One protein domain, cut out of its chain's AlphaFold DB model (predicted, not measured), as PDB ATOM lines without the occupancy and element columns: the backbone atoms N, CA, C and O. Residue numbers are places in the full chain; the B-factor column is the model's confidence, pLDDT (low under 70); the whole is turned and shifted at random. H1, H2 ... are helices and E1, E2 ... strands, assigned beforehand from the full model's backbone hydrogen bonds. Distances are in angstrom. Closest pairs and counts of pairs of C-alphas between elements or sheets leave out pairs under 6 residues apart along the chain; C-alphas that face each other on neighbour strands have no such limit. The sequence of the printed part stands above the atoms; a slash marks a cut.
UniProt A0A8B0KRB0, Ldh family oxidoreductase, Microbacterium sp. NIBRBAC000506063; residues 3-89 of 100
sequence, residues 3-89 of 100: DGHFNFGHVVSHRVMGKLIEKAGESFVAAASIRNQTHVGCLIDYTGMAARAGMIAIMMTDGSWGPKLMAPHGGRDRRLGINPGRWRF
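This is residues 3 to 89 of the 100 residues of the protein "Ldh family oxidoreductase" of Microbacterium sp. NIBRBAC000506063 (UniProt A0A8B0KRB0). A small antiparallel hairpin of two short strands, E1 and E2, has the helix H2 packed over one face, and the longer helix H1 lies beside H2 and near E1, so that hairpin and helices form a small body. From one end of this body the long link between the two strands, residues 61 to 84, reaches far out as a loop, with its C-alphas 4 to 28 A from the mean of all C-alphas, and this loop makes much of the longest axis. The printed part has 87 residues with two named helices and two named strands, in the order H1 H2 E1 E2 along the chain, and the sheet has the order E1 - E2. The class is mixed, helices and strands, though under half of the residues, 37 of 87, are in named elements. The whole is only just loose, close to compact, with a radius of gyration of the C-alphas of 14.6 A, and its elongated outline spans 47 by 28 by 19 A.

The strand E1 is residues 57 to 60, Ala 57 to Met 60, and its C-alphas run from (18.511, 138.291, 24.698) to (18.680, 136.588, 34.811). The strand E2 is residues 85 to 88, Gly 85 to Arg 88, with its last C-alpha at (16.255, 133.709, 23.610). Each strand measures 10.3 A from first to last C-alpha. The helix H2 is residues 43 to 52, Leu 43 to Arg 52, and is 14.3 A long from first to last C-alpha. The helix H1, the longest with 19 residues, is residues 9 to 27, Gly 9 to Ser 27; it begins with C-alpha 9 at (9.195, 144.417, 38.563) and measures 25.7 A from first to last C-alpha.

E1 and E2 form a hairpin of antiparallel neighbour strands, with 172 degrees between their N-to-C directions. C-alphas 58 and 87 face each other at 4.6 A, and C-alphas 60 and 85 face each other at 4.3 A. Across the pair, N 59 and O 86 are within hydrogen-bond range at 2.9 A, and so are N 86 and O 59 at 2.8 A. H2 has 8 pairs of C-alphas within 8 A of E2, the closest being those of Thr 47 and Arg 88, 6.0 A apart. With E1 it has 7 such pairs, and the closest C-alphas are those of Thr 47 and Ala 57 at 5.4 A. H1 and H2 touch, with the C-alphas of His 14 and Tyr 46 closest at 6.0 A; H1 touches H2 with its residues 13 to 21 alone. The two helices run the same way at a shallow tilt of 29 degrees, centre to centre 10.3 A. H1 and E1 are near each other, with 5 pairs of C-alphas within 10 A, while H1 and E2 are apart. In H1 and H2 every O i to N i+4 pair is within hydrogen-bond range.

The two C-alphas farthest apart are those of Glu 26, in H1, and Arg 76, in the link between the strands, at 47.5 A. The first and last printed C-alphas, those of Asp 3 and Phe 89, are 27.2 A apart. The printed part runs from residue 3 to residue 89 and has no cut. The link from H1 to H2, residues 28 to 42, is long, and its C-alphas lie 7 to 20 A from the mean of the C-alphas. The link from E1 to E2, residues 61 to 84, is long too, and its C-alphas lie 4 to 28 A from that mean. The link from H2 to E1 is tight, with 4 residues. The mean pLDDT of the printed part is 94.6, and the model's confidence is under 70 at residues 64 to 65.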
ATOM      1  N   ASP A   3      17.839 151.780  39.117       97.00
ATOM      2  CA  ASP A   3      17.154 151.565  40.393       97.00
ATOM      3  C   ASP A   3      15.641 151.437  40.149       97.00
ATOM      4  O   ASP A   3      15.043 152.268  39.466       97.00
ATOM      5  N   GLY A   4      15.030 150.360  40.645       95.44
ATOM      6  CA  GLY A   4      13.607 150.070  40.485       95.44
ATOM      7  C   GLY A   4      12.714 150.764  41.512       95.44
ATOM      8  O   GLY A   4      11.496 150.784  41.324       95.44
ATOM      9  N   HIS A   5      13.288 151.337  42.577       96.00
ATOM     10  CA  HIS A   5      12.570 152.035  43.656       96.00
ATOM     11  C   HIS A   5      11.433 151.193  44.271       96.00
ATOM     12  O   HIS A   5      10.376 151.710  44.616       96.00
ATOM     13  N   PHE A   6      11.626 149.875  44.340       93.50
ATOM     14  CA  PHE A   6      10.643 148.864  44.738       93.50
ATOM     15  C   PHE A   6       9.298 148.953  43.995       93.50
ATOM     16  O   PHE A   6       8.273 148.496  44.495       93.50
ATOM     17  N   ASN A   7       9.295 149.476  42.767       95.44
ATOM     18  CA  ASN A   7       8.127 149.417  41.891       95.44
ATOM     19  C   ASN A   7       7.868 147.992  41.386       95.44
ATOM     20  O   ASN A   7       8.681 147.075  41.563       95.44
ATOM     21  N   PHE A   8       6.733 147.819  40.705       95.56
ATOM     22  CA  PHE A   8       6.376 146.583  40.014       95.56
ATOM     23  C   PHE A   8       7.493 146.135  39.066       95.56
ATOM     24  O   PHE A   8       7.784 146.812  38.075       95.56
ATOM     25  N   GLY A   9       8.088 144.970  39.348       94.88
ATOM     26  CA  GLY A   9       9.195 144.417  38.563       94.88
ATOM     27  C   GLY A   9       8.850 144.277  37.082       94.88
ATOM     28  O   GLY A   9       9.694 144.536  36.229       94.88
ATOM     29  N   HIS A  10       7.580 143.994  36.776       96.62
ATOM     30  CA  HIS A  10       7.056 143.982  35.413       96.62
ATOM     31  C   HIS A  10       7.223 145.309  34.673       96.62
ATOM     32  O   HIS A  10       7.728 145.336  33.552       96.62
ATOM     33  N   VAL A  11       6.849 146.417  35.311       97.31
ATOM     34  CA  VAL A  11       6.918 147.756  34.711       97.31
ATOM     35  C   VAL A  11       8.373 148.171  34.510       97.31
ATOM     36  O   VAL A  11       8.747 148.635  33.430       97.31
ATOM     37  N   VAL A  12       9.208 147.964  35.534       97.56
ATOM     38  CA  VAL A  12      10.630 148.325  35.491       97.56
ATOM     39  C   VAL A  12      11.355 147.500  34.427       97.56
ATOM     40  O   VAL A  12      11.993 148.070  33.543       97.56
ATOM     41  N   SER A  13      11.208 146.173  34.449       97.50
ATOM     42  CA  SER A  13      11.891 145.270  33.513       97.50
ATOM     43  C   SER A  13      11.427 145.463  32.068       97.50
ATOM     44  O   SER A  13      12.263 145.460  31.165       97.50
ATOM     45  N   HIS A  14      10.135 145.719  31.837       98.06
ATOM     46  CA  HIS A  14       9.620 146.055  30.506       98.06
ATOM     47  C   HIS A  14      10.263 147.339  29.966       98.06
ATOM     48  O   HIS A  14      10.789 147.359  28.851       98.06
ATOM     49  N   ARG A  15      10.291 148.409  30.772       98.12
ATOM     50  CA  ARG A  15      10.893 149.689  30.373       98.12
ATOM     51  C   ARG A  15      12.397 149.574  30.127       98.12
ATOM     52  O   ARG A  15      12.905 150.153  29.167       98.12
ATOM     53  N   VAL A  16      13.114 148.850  30.985       98.38
ATOM     54  CA  VAL A  16      14.564 148.658  30.848       98.38
ATOM     55  C   VAL A  16      14.890 147.828  29.610       98.38
ATOM     56  O   VAL A  16      15.775 148.219  28.857       98.38
ATOM     57  N   MET A  17      14.158 146.740  29.352       98.38
ATOM     58  CA  MET A  17      14.357 145.934  28.146       98.38
ATOM     59  C   MET A  17      14.105 146.747  26.869       98.38
ATOM     60  O   MET A  17      14.907 146.669  25.946       98.38
ATOM     61  N   GLY A  18      13.057 147.580  26.832       98.38
ATOM     62  CA  GLY A  18      12.814 148.492  25.706       98.38
ATOM     63  C   GLY A  18      14.007 149.411  25.424       98.38
ATOM     64  O   GLY A  18      14.508 149.452  24.304       98.38
ATOM     65  N   LYS A  19      14.553 150.048  26.466       98.31
ATOM     66  CA  LYS A  19      15.755 150.892  26.347       98.31
ATOM     67  C   LYS A  19      17.002 150.120  25.913       98.31
ATOM     68  O   LYS A  19      17.856 150.675  25.227       98.31
ATOM     69  N   LEU A  20      17.143 148.865  26.341       98.38
ATOM     70  CA  LEU A  20      18.249 148.014  25.905       98.38
ATOM     71  C   LEU A  20      18.142 147.663  24.425       98.38
ATOM     72  O   LEU A  20      19.163 147.673  23.752       98.38
ATOM     73  N   ILE A  21      16.935 147.395  23.925       98.31
ATOM     74  CA  ILE A  21      16.693 147.145  22.499       98.31
ATOM     75  C   ILE A  21      17.059 148.386  21.680       98.31
ATOM     76  O   ILE A  21      17.846 148.275  20.746       98.31
ATOM     77  N   GLU A  22      16.562 149.566  22.067       98.12
ATOM     78  CA  GLU A  22      16.913 150.843  21.417       98.12
ATOM     79  C   GLU A  22      18.437 151.030  21.361       98.12
ATOM     80  O   GLU A  22      19.020 151.179  20.288       98.12
ATOM     81  N   LYS A  23      19.108 150.909  22.512       98.00
ATOM     82  CA  LYS A  23      20.555 151.111  22.614       98.00
ATOM     83  C   LYS A  23      21.375 150.052  21.873       98.00
ATOM     84  O   LYS A  23      22.414 150.374  21.303       98.00
ATOM     85  N   ALA A  24      20.940 148.794  21.882       97.88
ATOM     86  CA  ALA A  24      21.605 147.727  21.138       97.88
ATOM     87  C   ALA A  24      21.489 147.941  19.622       97.88
ATOM     88  O   ALA A  24      22.411 147.571  18.899       97.88
ATOM     89  N   GLY A  25      20.416 148.584  19.148       96.94
ATOM     90  CA  GLY A  25      20.281 148.999  17.750       96.94
ATOM     91  C   GLY A  25      21.350 150.004  17.309       96.94
ATOM     92  O   GLY A  25      21.810 149.944  16.175       96.94
ATOM     93  N   GLU A  26      21.793 150.880  18.213       97.00
ATOM     94  CA  GLU A  26      22.833 151.885  17.940       97.00
ATOM     95  C   GLU A  26      24.255 151.368  18.212       97.00
ATOM     96  O   GLU A  26      25.206 151.763  17.544       97.00
ATOM     97  N   SER A  27      24.420 150.510  19.226       94.75
ATOM     98  CA  SER A  27      25.728 150.132  19.794       94.75
ATOM     99  C   SER A  27      26.100 148.655  19.599       94.75
ATOM    100  O   SER A  27      27.062 148.191  20.210       94.75
ATOM    101  N   PHE A  28      25.334 147.898  18.803       93.75
ATOM    102  CA  PHE A  28      25.382 146.433  18.619       93.75
ATOM    103  C   PHE A  28      25.057 145.594  19.864       93.75
ATOM    104  O   PHE A  28      24.429 144.540  19.758       93.75
ATOM    105  N   VAL A  29      25.474 146.038  21.051       97.50
ATOM    106  CA  VAL A  29      25.268 145.351  22.328       97.50
ATOM    107  C   VAL A  29      24.870 146.365  23.397       97.50
ATOM    108  O   VAL A  29      25.430 147.456  23.491       97.50
ATOM    109  N   ALA A  30      23.926 145.985  24.254       98.00
ATOM    110  CA  ALA A  30      23.572 146.742  25.445       98.00
ATOM    111  C   ALA A  30      23.313 145.796  26.622       98.00
ATOM    112  O   ALA A  30      22.776 144.703  26.456       98.00
ATOM    113  N   ALA A  31      23.667 146.239  27.829       98.00
ATOM    114  CA  ALA A  31      23.413 145.511  29.066       98.00
ATOM    115  C   ALA A  31      22.993 146.473  30.184       98.00
ATOM    116  O   ALA A  31      23.457 147.614  30.257       98.00
ATOM    117  N   ALA A  32      22.119 146.007  31.073       97.69
ATOM    118  CA  ALA A  32      21.746 146.729  32.281       97.69
ATOM    119  C   ALA A  32      21.531 145.762  33.445       97.69
ATOM    120  O   ALA A  32      21.021 144.661  33.275       97.69
ATOM    121  N   SER A  33      21.883 146.226  34.640       97.31
ATOM    122  CA  SER A  33      21.490 145.636  35.914       97.31
ATOM    123  C   SER A  33      20.399 146.492  36.555       97.31
ATOM    124  O   SER A  33      20.476 147.726  36.514       97.31
ATOM    125  N   ILE A  34      19.395 145.836  37.140       97.06
ATOM    126  CA  ILE A  34      18.303 146.473  37.882       97.06
ATOM    127  C   ILE A  34      18.440 146.073  39.349       97.06
ATOM    128  O   ILE A  34      18.578 144.888  39.648       97.06
ATOM    129  N   ARG A  35      18.394 147.047  40.259       94.94
ATOM    130  CA  ARG A  35      18.354 146.809  41.711       94.94
ATOM    131  C   ARG A  35      17.056 147.336  42.313       94.94
ATOM    132  O   ARG A  35      16.391 148.147  41.678       94.94
ATOM    133  N   ASN A  36      16.735 146.916  43.539       94.06
ATOM    134  CA  ASN A  36      15.560 147.371  44.293       94.06
ATOM    135  C   ASN A  36      14.281 147.350  43.440       94.06
ATOM    136  O   ASN A  36      13.614 148.363  43.277       94.06
ATOM    137  N   GLN A  37      13.957 146.212  42.834       93.31
ATOM    138  CA  GLN A  37      12.673 146.009  42.164       93.31
ATOM    139  C   GLN A  37      11.933 144.855  42.835       93.31
ATOM    140  O   GLN A  37      12.543 144.016  43.500       93.31
ATOM    141  N   THR A  38      10.618 144.818  42.662       93.56
ATOM    142  CA  THR A  38       9.807 143.683  43.118       93.56
ATOM    143  C   THR A  38       9.846 142.539  42.100       93.56
ATOM    144  O   THR A  38      10.621 142.558  41.142       93.56
ATOM    145  N   HIS A  39       9.026 141.509  42.319       93.31
ATOM    146  CA  HIS A  39       8.981 140.318  41.481       93.31
ATOM    147  C   HIS A  39       8.762 140.658  39.995       93.31
ATOM    148  O   HIS A  39       7.855 141.406  39.628       93.31
ATOM    149  N   VAL A  40       9.612 140.085  39.145       94.06
ATOM    150  CA  VAL A  40       9.651 140.331  37.695       94.06
ATOM    151  C   VAL A  40       8.742 139.385  36.899       94.06
ATOM    152  O   VAL A  40       8.469 139.620  35.725       94.06
ATOM    153  N   GLY A  41       8.242 138.315  37.514       93.12
ATOM    154  CA  GLY A  41       7.387 137.352  36.823       93.12
ATOM    155  C   GLY A  41       8.149 136.528  35.789       93.12
ATOM    156  O   GLY A  41       9.279 136.097  36.022       93.12
ATOM    157  N   CYS A  42       7.512 136.270  34.646       94.38
ATOM    158  CA  CYS A  42       8.063 135.402  33.617       94.38
ATOM    159  C   CYS A  42       9.102 136.131  32.751       94.38
ATOM    160  O   CYS A  42       8.798 137.076  32.029       94.38
ATOM    161  N   LEU A  43      10.338 135.627  32.734       97.06
ATOM    162  CA  LEU A  43      11.432 136.181  31.918       97.06
ATOM    163  C   LEU A  43      11.166 136.109  30.396       97.06
ATOM    164  O   LEU A  43      11.846 136.768  29.602       97.06
ATOM    165  N   ILE A  44      10.201 135.283  29.971       96.75
ATOM    166  CA  ILE A  44       9.826 135.096  28.561       96.75
ATOM    167  C   ILE A  44       9.294 136.389  27.956       96.75
ATOM    168  O   ILE A  44       9.555 136.640  26.778       96.75
ATOM    169  N   ASP A  45       8.593 137.203  28.743       96.19
ATOM    170  CA  ASP A  45       7.945 138.417  28.255       96.19
ATOM    171  C   ASP A  45       8.989 139.423  27.758       96.19
ATOM    172  O   ASP A  45       8.931 139.858  26.606       96.19
ATOM    173  N   TYR A  46      10.020 139.687  28.570       97.88
ATOM    174  CA  TYR A  46      11.095 140.639  28.258       97.88
ATOM    175  C   TYR A  46      12.051 140.108  27.192       97.88
ATOM    176  O   TYR A  46      12.311 140.774  26.193       97.88
ATOM    177  N   THR A  47      12.545 138.876  27.347       97.88
ATOM    178  CA  THR A  47      13.412 138.266  26.319       97.88
ATOM    179  C   THR A  47      12.673 138.105  24.986       97.88
ATOM    180  O   THR A  47      13.276 138.190  23.918       97.88
ATOM    181  N   GLY A  48      11.350 137.924  25.032       97.06
ATOM    182  CA  GLY A  48      10.466 137.940  23.873       97.06
ATOM    183  C   GLY A  48      10.394 139.295  23.169       97.06
ATOM    184  O   GLY A  48      10.301 139.304  21.945       97.06
ATOM    185  N   MET A  49      10.476 140.418  23.894       97.62
ATOM    186  CA  MET A  49      10.542 141.759  23.291       97.62
ATOM    187  C   MET A  49      11.770 141.889  22.389       97.62
ATOM    188  O   MET A  49      11.635 142.234  21.219       97.62
ATOM    189  N   ALA A  50      12.945 141.532  22.906       97.50
ATOM    190  CA  ALA A  50      14.191 141.598  22.149       97.50
ATOM    191  C   ALA A  50      14.201 140.623  20.962       97.50
ATOM    192  O   ALA A  50      14.568 141.002  19.854       97.50
ATOM    193  N   ALA A  51      13.693 139.401  21.150       96.62
ATOM    194  CA  ALA A  51      13.582 138.440  20.054       96.62
ATOM    195  C   ALA A  51      12.640 138.918  18.933       96.62
ATOM    196  O   ALA A  51      12.927 138.686  17.761       96.62
ATOM    197  N   ARG A  52      11.535 139.605  19.266       95.88
ATOM    198  CA  ARG A  52      10.652 140.239  18.267       95.88
ATOM    199  C   ARG A  52      11.341 141.384  17.523       95.88
ATOM    200  O   ARG A  52      11.032 141.597  16.359       95.88
ATOM    201  N   ALA A  53      12.291 142.060  18.165       96.12
ATOM    202  CA  ALA A  53      13.153 143.062  17.540       96.12
ATOM    203  C   ALA A  53      14.337 142.451  16.757       96.12
ATOM    204  O   ALA A  53      15.224 143.180  16.326       96.12
ATOM    205  N   GLY A  54      14.383 141.124  16.579       95.88
ATOM    206  CA  GLY A  54      15.465 140.454  15.854       95.88
ATOM    207  C   GLY A  54      16.778 140.349  16.634       95.88
ATOM    208  O   GLY A  54      17.812 140.068  16.037       95.88
ATOM    209  N   MET A  55      16.750 140.541  17.957       96.88
ATOM    210  CA  MET A  55      17.934 140.526  18.820       96.88
ATOM    211  C   MET A  55      17.993 139.268  19.692       96.88
ATOM    212  O   MET A  55      16.969 138.731  20.125       96.88
ATOM    213  N   ILE A  56      19.210 138.811  19.989       97.62
ATOM    214  CA  ILE A  56      19.453 137.799  21.025       97.62
ATOM    215  C   ILE A  56      19.300 138.469  22.392       97.62
ATOM    216  O   ILE A  56      19.782 139.582  22.595       97.62
ATOM    217  N   ALA A  57      18.661 137.784  23.340       97.88
ATOM    218  CA  ALA A  57      18.511 138.291  24.698       97.88
ATOM    219  C   ALA A  57      18.870 137.266  25.761       97.88
ATOM    220  O   ALA A  57      18.530 136.084  25.662       97.88
ATOM    221  N   ILE A  58      19.504 137.775  26.814       98.19
ATOM    222  CA  ILE A  58      19.851 137.049  28.027       98.19
ATOM    223  C   ILE A  58      19.311 137.854  29.199       98.19
ATOM    224  O   ILE A  58      19.594 139.046  29.316       98.19
ATOM    225  N   MET A  59      18.530 137.218  30.061       97.88
ATOM    226  CA  MET A  59      18.026 137.843  31.276       97.88
ATOM    227  C   MET A  59      18.092 136.858  32.433       97.88
ATOM    228  O   MET A  59      17.678 135.707  32.311       97.88
ATOM    229  N   MET A  60      18.602 137.330  33.561       96.94
ATOM    230  CA  MET A  60      18.680 136.588  34.811       96.94
ATOM    231  C   MET A  60      18.121 137.463  35.925       96.94
ATOM    232  O   MET A  60      18.222 138.690  35.864       96.94
ATOM    233  N   THR A  61      17.537 136.839  36.936       94.00
ATOM    234  CA  THR A  61      17.079 137.525  38.146       94.00
ATOM    235  C   THR A  61      17.448 136.691  39.353       94.00
ATOM    236  O   THR A  61      17.510 135.465  39.278       94.00
ATOM    237  N   ASP A  62      17.674 137.346  40.480       90.38
ATOM    238  CA  ASP A  62      17.741 136.664  41.758       90.38
ATOM    239  C   ASP A  62      16.326 136.313  42.246       90.38
ATOM    240  O   ASP A  62      15.332 136.953  41.900       90.38
ATOM    241  N   GLY A  63      16.223 135.269  43.067       79.12
ATOM    242  CA  GLY A  63      14.993 134.836  43.736       79.12
ATOM    243  C   GLY A  63      14.574 135.731  44.908       79.12
ATOM    244  O   GLY A  63      13.957 135.232  45.846       79.12
ATOM    245  N   SER A  64      14.911 137.025  44.852       67.31
ATOM    246  CA  SER A  64      14.571 138.088  45.802       67.31
ATOM    247  C   SER A  64      14.983 137.859  47.275       67.31
ATOM    248  O   SER A  64      15.626 136.878  47.668       67.31
ATOM    249  N   TRP A  65      14.621 138.849  48.093       67.31
ATOM    250  CA  TRP A  65      14.866 139.020  49.528       67.31
ATOM    251  C   TRP A  65      14.125 138.030  50.438       67.31
ATOM    252  O   TRP A  65      14.402 137.984  51.633       67.31
ATOM    253  N   GLY A  66      13.187 137.250  49.896       77.56
ATOM    254  CA  GLY A  66      12.432 136.263  50.664       77.56
ATOM    255  C   GLY A  66      13.293 135.109  51.203       77.56
ATOM    256  O   GLY A  66      14.487 135.004  50.881       77.56
ATOM    257  N   PRO A  67      12.690 134.211  52.009       82.31
ATOM    258  CA  PRO A  67      13.372 133.031  52.526       82.31
ATOM    259  C   PRO A  67      14.046 132.253  51.400       82.31
ATOM    260  O   PRO A  67      13.435 131.967  50.369       82.31
ATOM    261  N   LYS A  68      15.320 131.903  51.594       91.38
ATOM    262  CA  LYS A  68      16.057 131.118  50.605       91.38
ATOM    263  C   LYS A  68      15.434 129.738  50.492       91.38
ATOM    264  O   LYS A  68      15.026 129.143  51.490       91.38
ATOM    265  N   LEU A  69      15.322 129.260  49.255       90.94
ATOM    266  CA  LEU A  69      14.502 128.097  48.951       90.94
ATOM    267  C   LEU A  69      15.318 126.833  48.701       90.94
ATOM    268  O   LEU A  69      14.788 125.744  48.917       90.94
ATOM    269  N   MET A  70      16.586 126.971  48.320       92.31
ATOM    270  CA  MET A  70      17.422 125.870  47.849       92.31
ATOM    271  C   MET A  70      18.730 125.779  48.637       92.31
ATOM    272  O   MET A  70      19.356 126.801  48.937       92.31
ATOM    273  N   ALA A  71      19.146 124.557  48.968       95.19
ATOM    274  CA  ALA A  71      20.470 124.298  49.519       95.19
ATOM    275  C   ALA A  71      21.521 124.281  48.394       95.19
ATOM    276  O   ALA A  71      21.231 123.772  47.308       95.19
ATOM    277  N   PRO A  72      22.725 124.839  48.610       94.19
ATOM    278  CA  PRO A  72      23.845 124.654  47.692       94.19
ATOM    279  C   PRO A  72      24.231 123.175  47.567       94.19
ATOM    280  O   PRO A  72      23.951 122.376  48.460       94.19
ATOM    281  N   HIS A  73      24.925 122.818  46.486       95.75
ATOM    282  CA  HIS A  73      25.468 121.469  46.325       95.75
ATOM    283  C   HIS A  73      26.374 121.100  47.512       95.75
ATOM    284  O   HIS A  73      27.218 121.896  47.920       95.75
ATOM    285  N   GLY A  74      26.168 119.911  48.088       96.81
ATOM    286  CA  GLY A  74      26.877 119.455  49.291       96.81
ATOM    287  C   GLY A  74      26.424 120.110  50.603       96.81
ATOM    288  O   GLY A  74      26.928 119.756  51.665       96.81
ATOM    289  N   GLY A  75      25.472 121.046  50.563       95.69
ATOM    290  CA  GLY A  75      24.895 121.692  51.738       95.69
ATOM    291  C   GLY A  75      23.551 121.090  52.147       95.69
ATOM    292  O   GLY A  75      22.862 120.445  51.360       95.69
ATOM    293  N   ARG A  76      23.152 121.354  53.393       94.06
ATOM    294  CA  ARG A  76      21.834 120.976  53.934       94.06
ATOM    295  C   ARG A  76      20.917 122.182  54.166       94.06
ATOM    296  O   ARG A  76      19.701 122.062  54.047       94.06
ATOM    297  N   ASP A  77      21.498 123.345  54.446       95.31
ATOM    298  CA  ASP A  77      20.752 124.575  54.707       95.31
ATOM    299  C   ASP A  77      20.375 125.302  53.419       95.31
ATOM    300  O   ASP A  77      21.178 125.422  52.491       95.31
ATOM    301  N   ARG A  78      19.178 125.894  53.393       93.12
ATOM    302  CA  ARG A  78      18.698 126.703  52.266       93.12
ATOM    303  C   ARG A  78      19.420 128.053  52.250       93.12
ATOM    304  O   ARG A  78      19.255 128.857  53.164       93.12
ATOM    305  N   ARG A  79      20.209 128.314  51.205       92.12
ATOM    306  CA  ARG A  79      21.008 129.548  51.046       92.12
ATOM    307  C   ARG A  79      20.794 130.250  49.703       92.12
ATOM    308  O   ARG A  79      21.113 131.429  49.585       92.12
ATOM    309  N   LEU A  80      20.222 129.568  48.709       91.62
ATOM    310  CA  LEU A  80      20.029 130.088  47.354       91.62
ATOM    311  C   LEU A  80      18.547 130.338  47.043       91.62
ATOM    312  O   LEU A  80      17.655 129.639  47.534       91.62
ATOM    313  N   GLY A  81      18.291 131.362  46.228       90.56
ATOM    314  CA  GLY A  81      17.008 131.537  45.547       90.56
ATOM    315  C   GLY A  81      16.916 130.640  44.311       90.56
ATOM    316  O   GLY A  81      17.906 130.035  43.909       90.56
ATOM    317  N   ILE A  82      15.736 130.588  43.688       90.50
ATOM    318  CA  ILE A  82      15.519 129.836  42.435       90.50
ATOM    319  C   ILE A  82      16.337 130.432  41.279       90.50
ATOM    320  O   ILE A  82      16.752 129.711  40.381       90.50
ATOM    321  N   ASN A  83      16.588 131.744  41.332       92.44
ATOM    322  CA  ASN A  83      17.476 132.492  40.442       92.44
ATOM    323  C   ASN A  83      17.332 132.124  38.948       92.44
ATOM    324  O   ASN A  83      18.289 131.638  38.337       92.44
ATOM    325  N   PRO A  84      16.140 132.293  38.347       93.69
ATOM    326  CA  PRO A  84      15.912 131.842  36.986       93.69
ATOM    327  C   PRO A  84      16.718 132.663  35.970       93.69
ATOM    328  O   PRO A  84      16.871 133.882  36.085       93.69
ATOM    329  N   GLY A  85      17.195 131.968  34.937       96.25
ATOM    330  CA  GLY A  85      17.842 132.540  33.761       96.25
ATOM    331  C   GLY A  85      17.084 132.178  32.487       96.25
ATOM    332  O   GLY A  85      16.508 131.094  32.375       96.25
ATOM    333  N   ARG A  86      17.069 133.093  31.517       97.31
ATOM    334  CA  ARG A  86      16.448 132.886  30.211       97.31
ATOM    335  C   ARG A  86      17.333 133.431  29.101       97.31
ATOM    336  O   ARG A  86      17.708 134.599  29.117       97.31
ATOM    337  N   TRP A  87      17.556 132.592  28.097       98.06
ATOM    338  CA  TRP A  87      18.170 132.951  26.823       98.06
ATOM    339  C   TRP A  87      17.125 132.827  25.722       98.06
ATOM    340  O   TRP A  87      16.300 131.904  25.733       98.06
ATOM    341  N   ARG A  88      17.132 133.763  24.776       97.06
ATOM    342  CA  ARG A  88      16.255 133.709  23.610       97.06
ATOM    343  C   ARG A  88      17.007 134.132  22.362       97.06
ATOM    344  O   ARG A  88      17.612 135.199  22.328       97.06
ATOM    345  N   PHE A  89      16.908 133.289  21.342       96.75
ATOM    346  CA  PHE A  89      17.472 133.510  20.020       96.75
ATOM    347  C   PHE A  89      16.319 133.746  19.036       96.75
ATOM    348  O   PHE A  89      15.347 132.980  19.053       96.75
TER     349      PHE A  89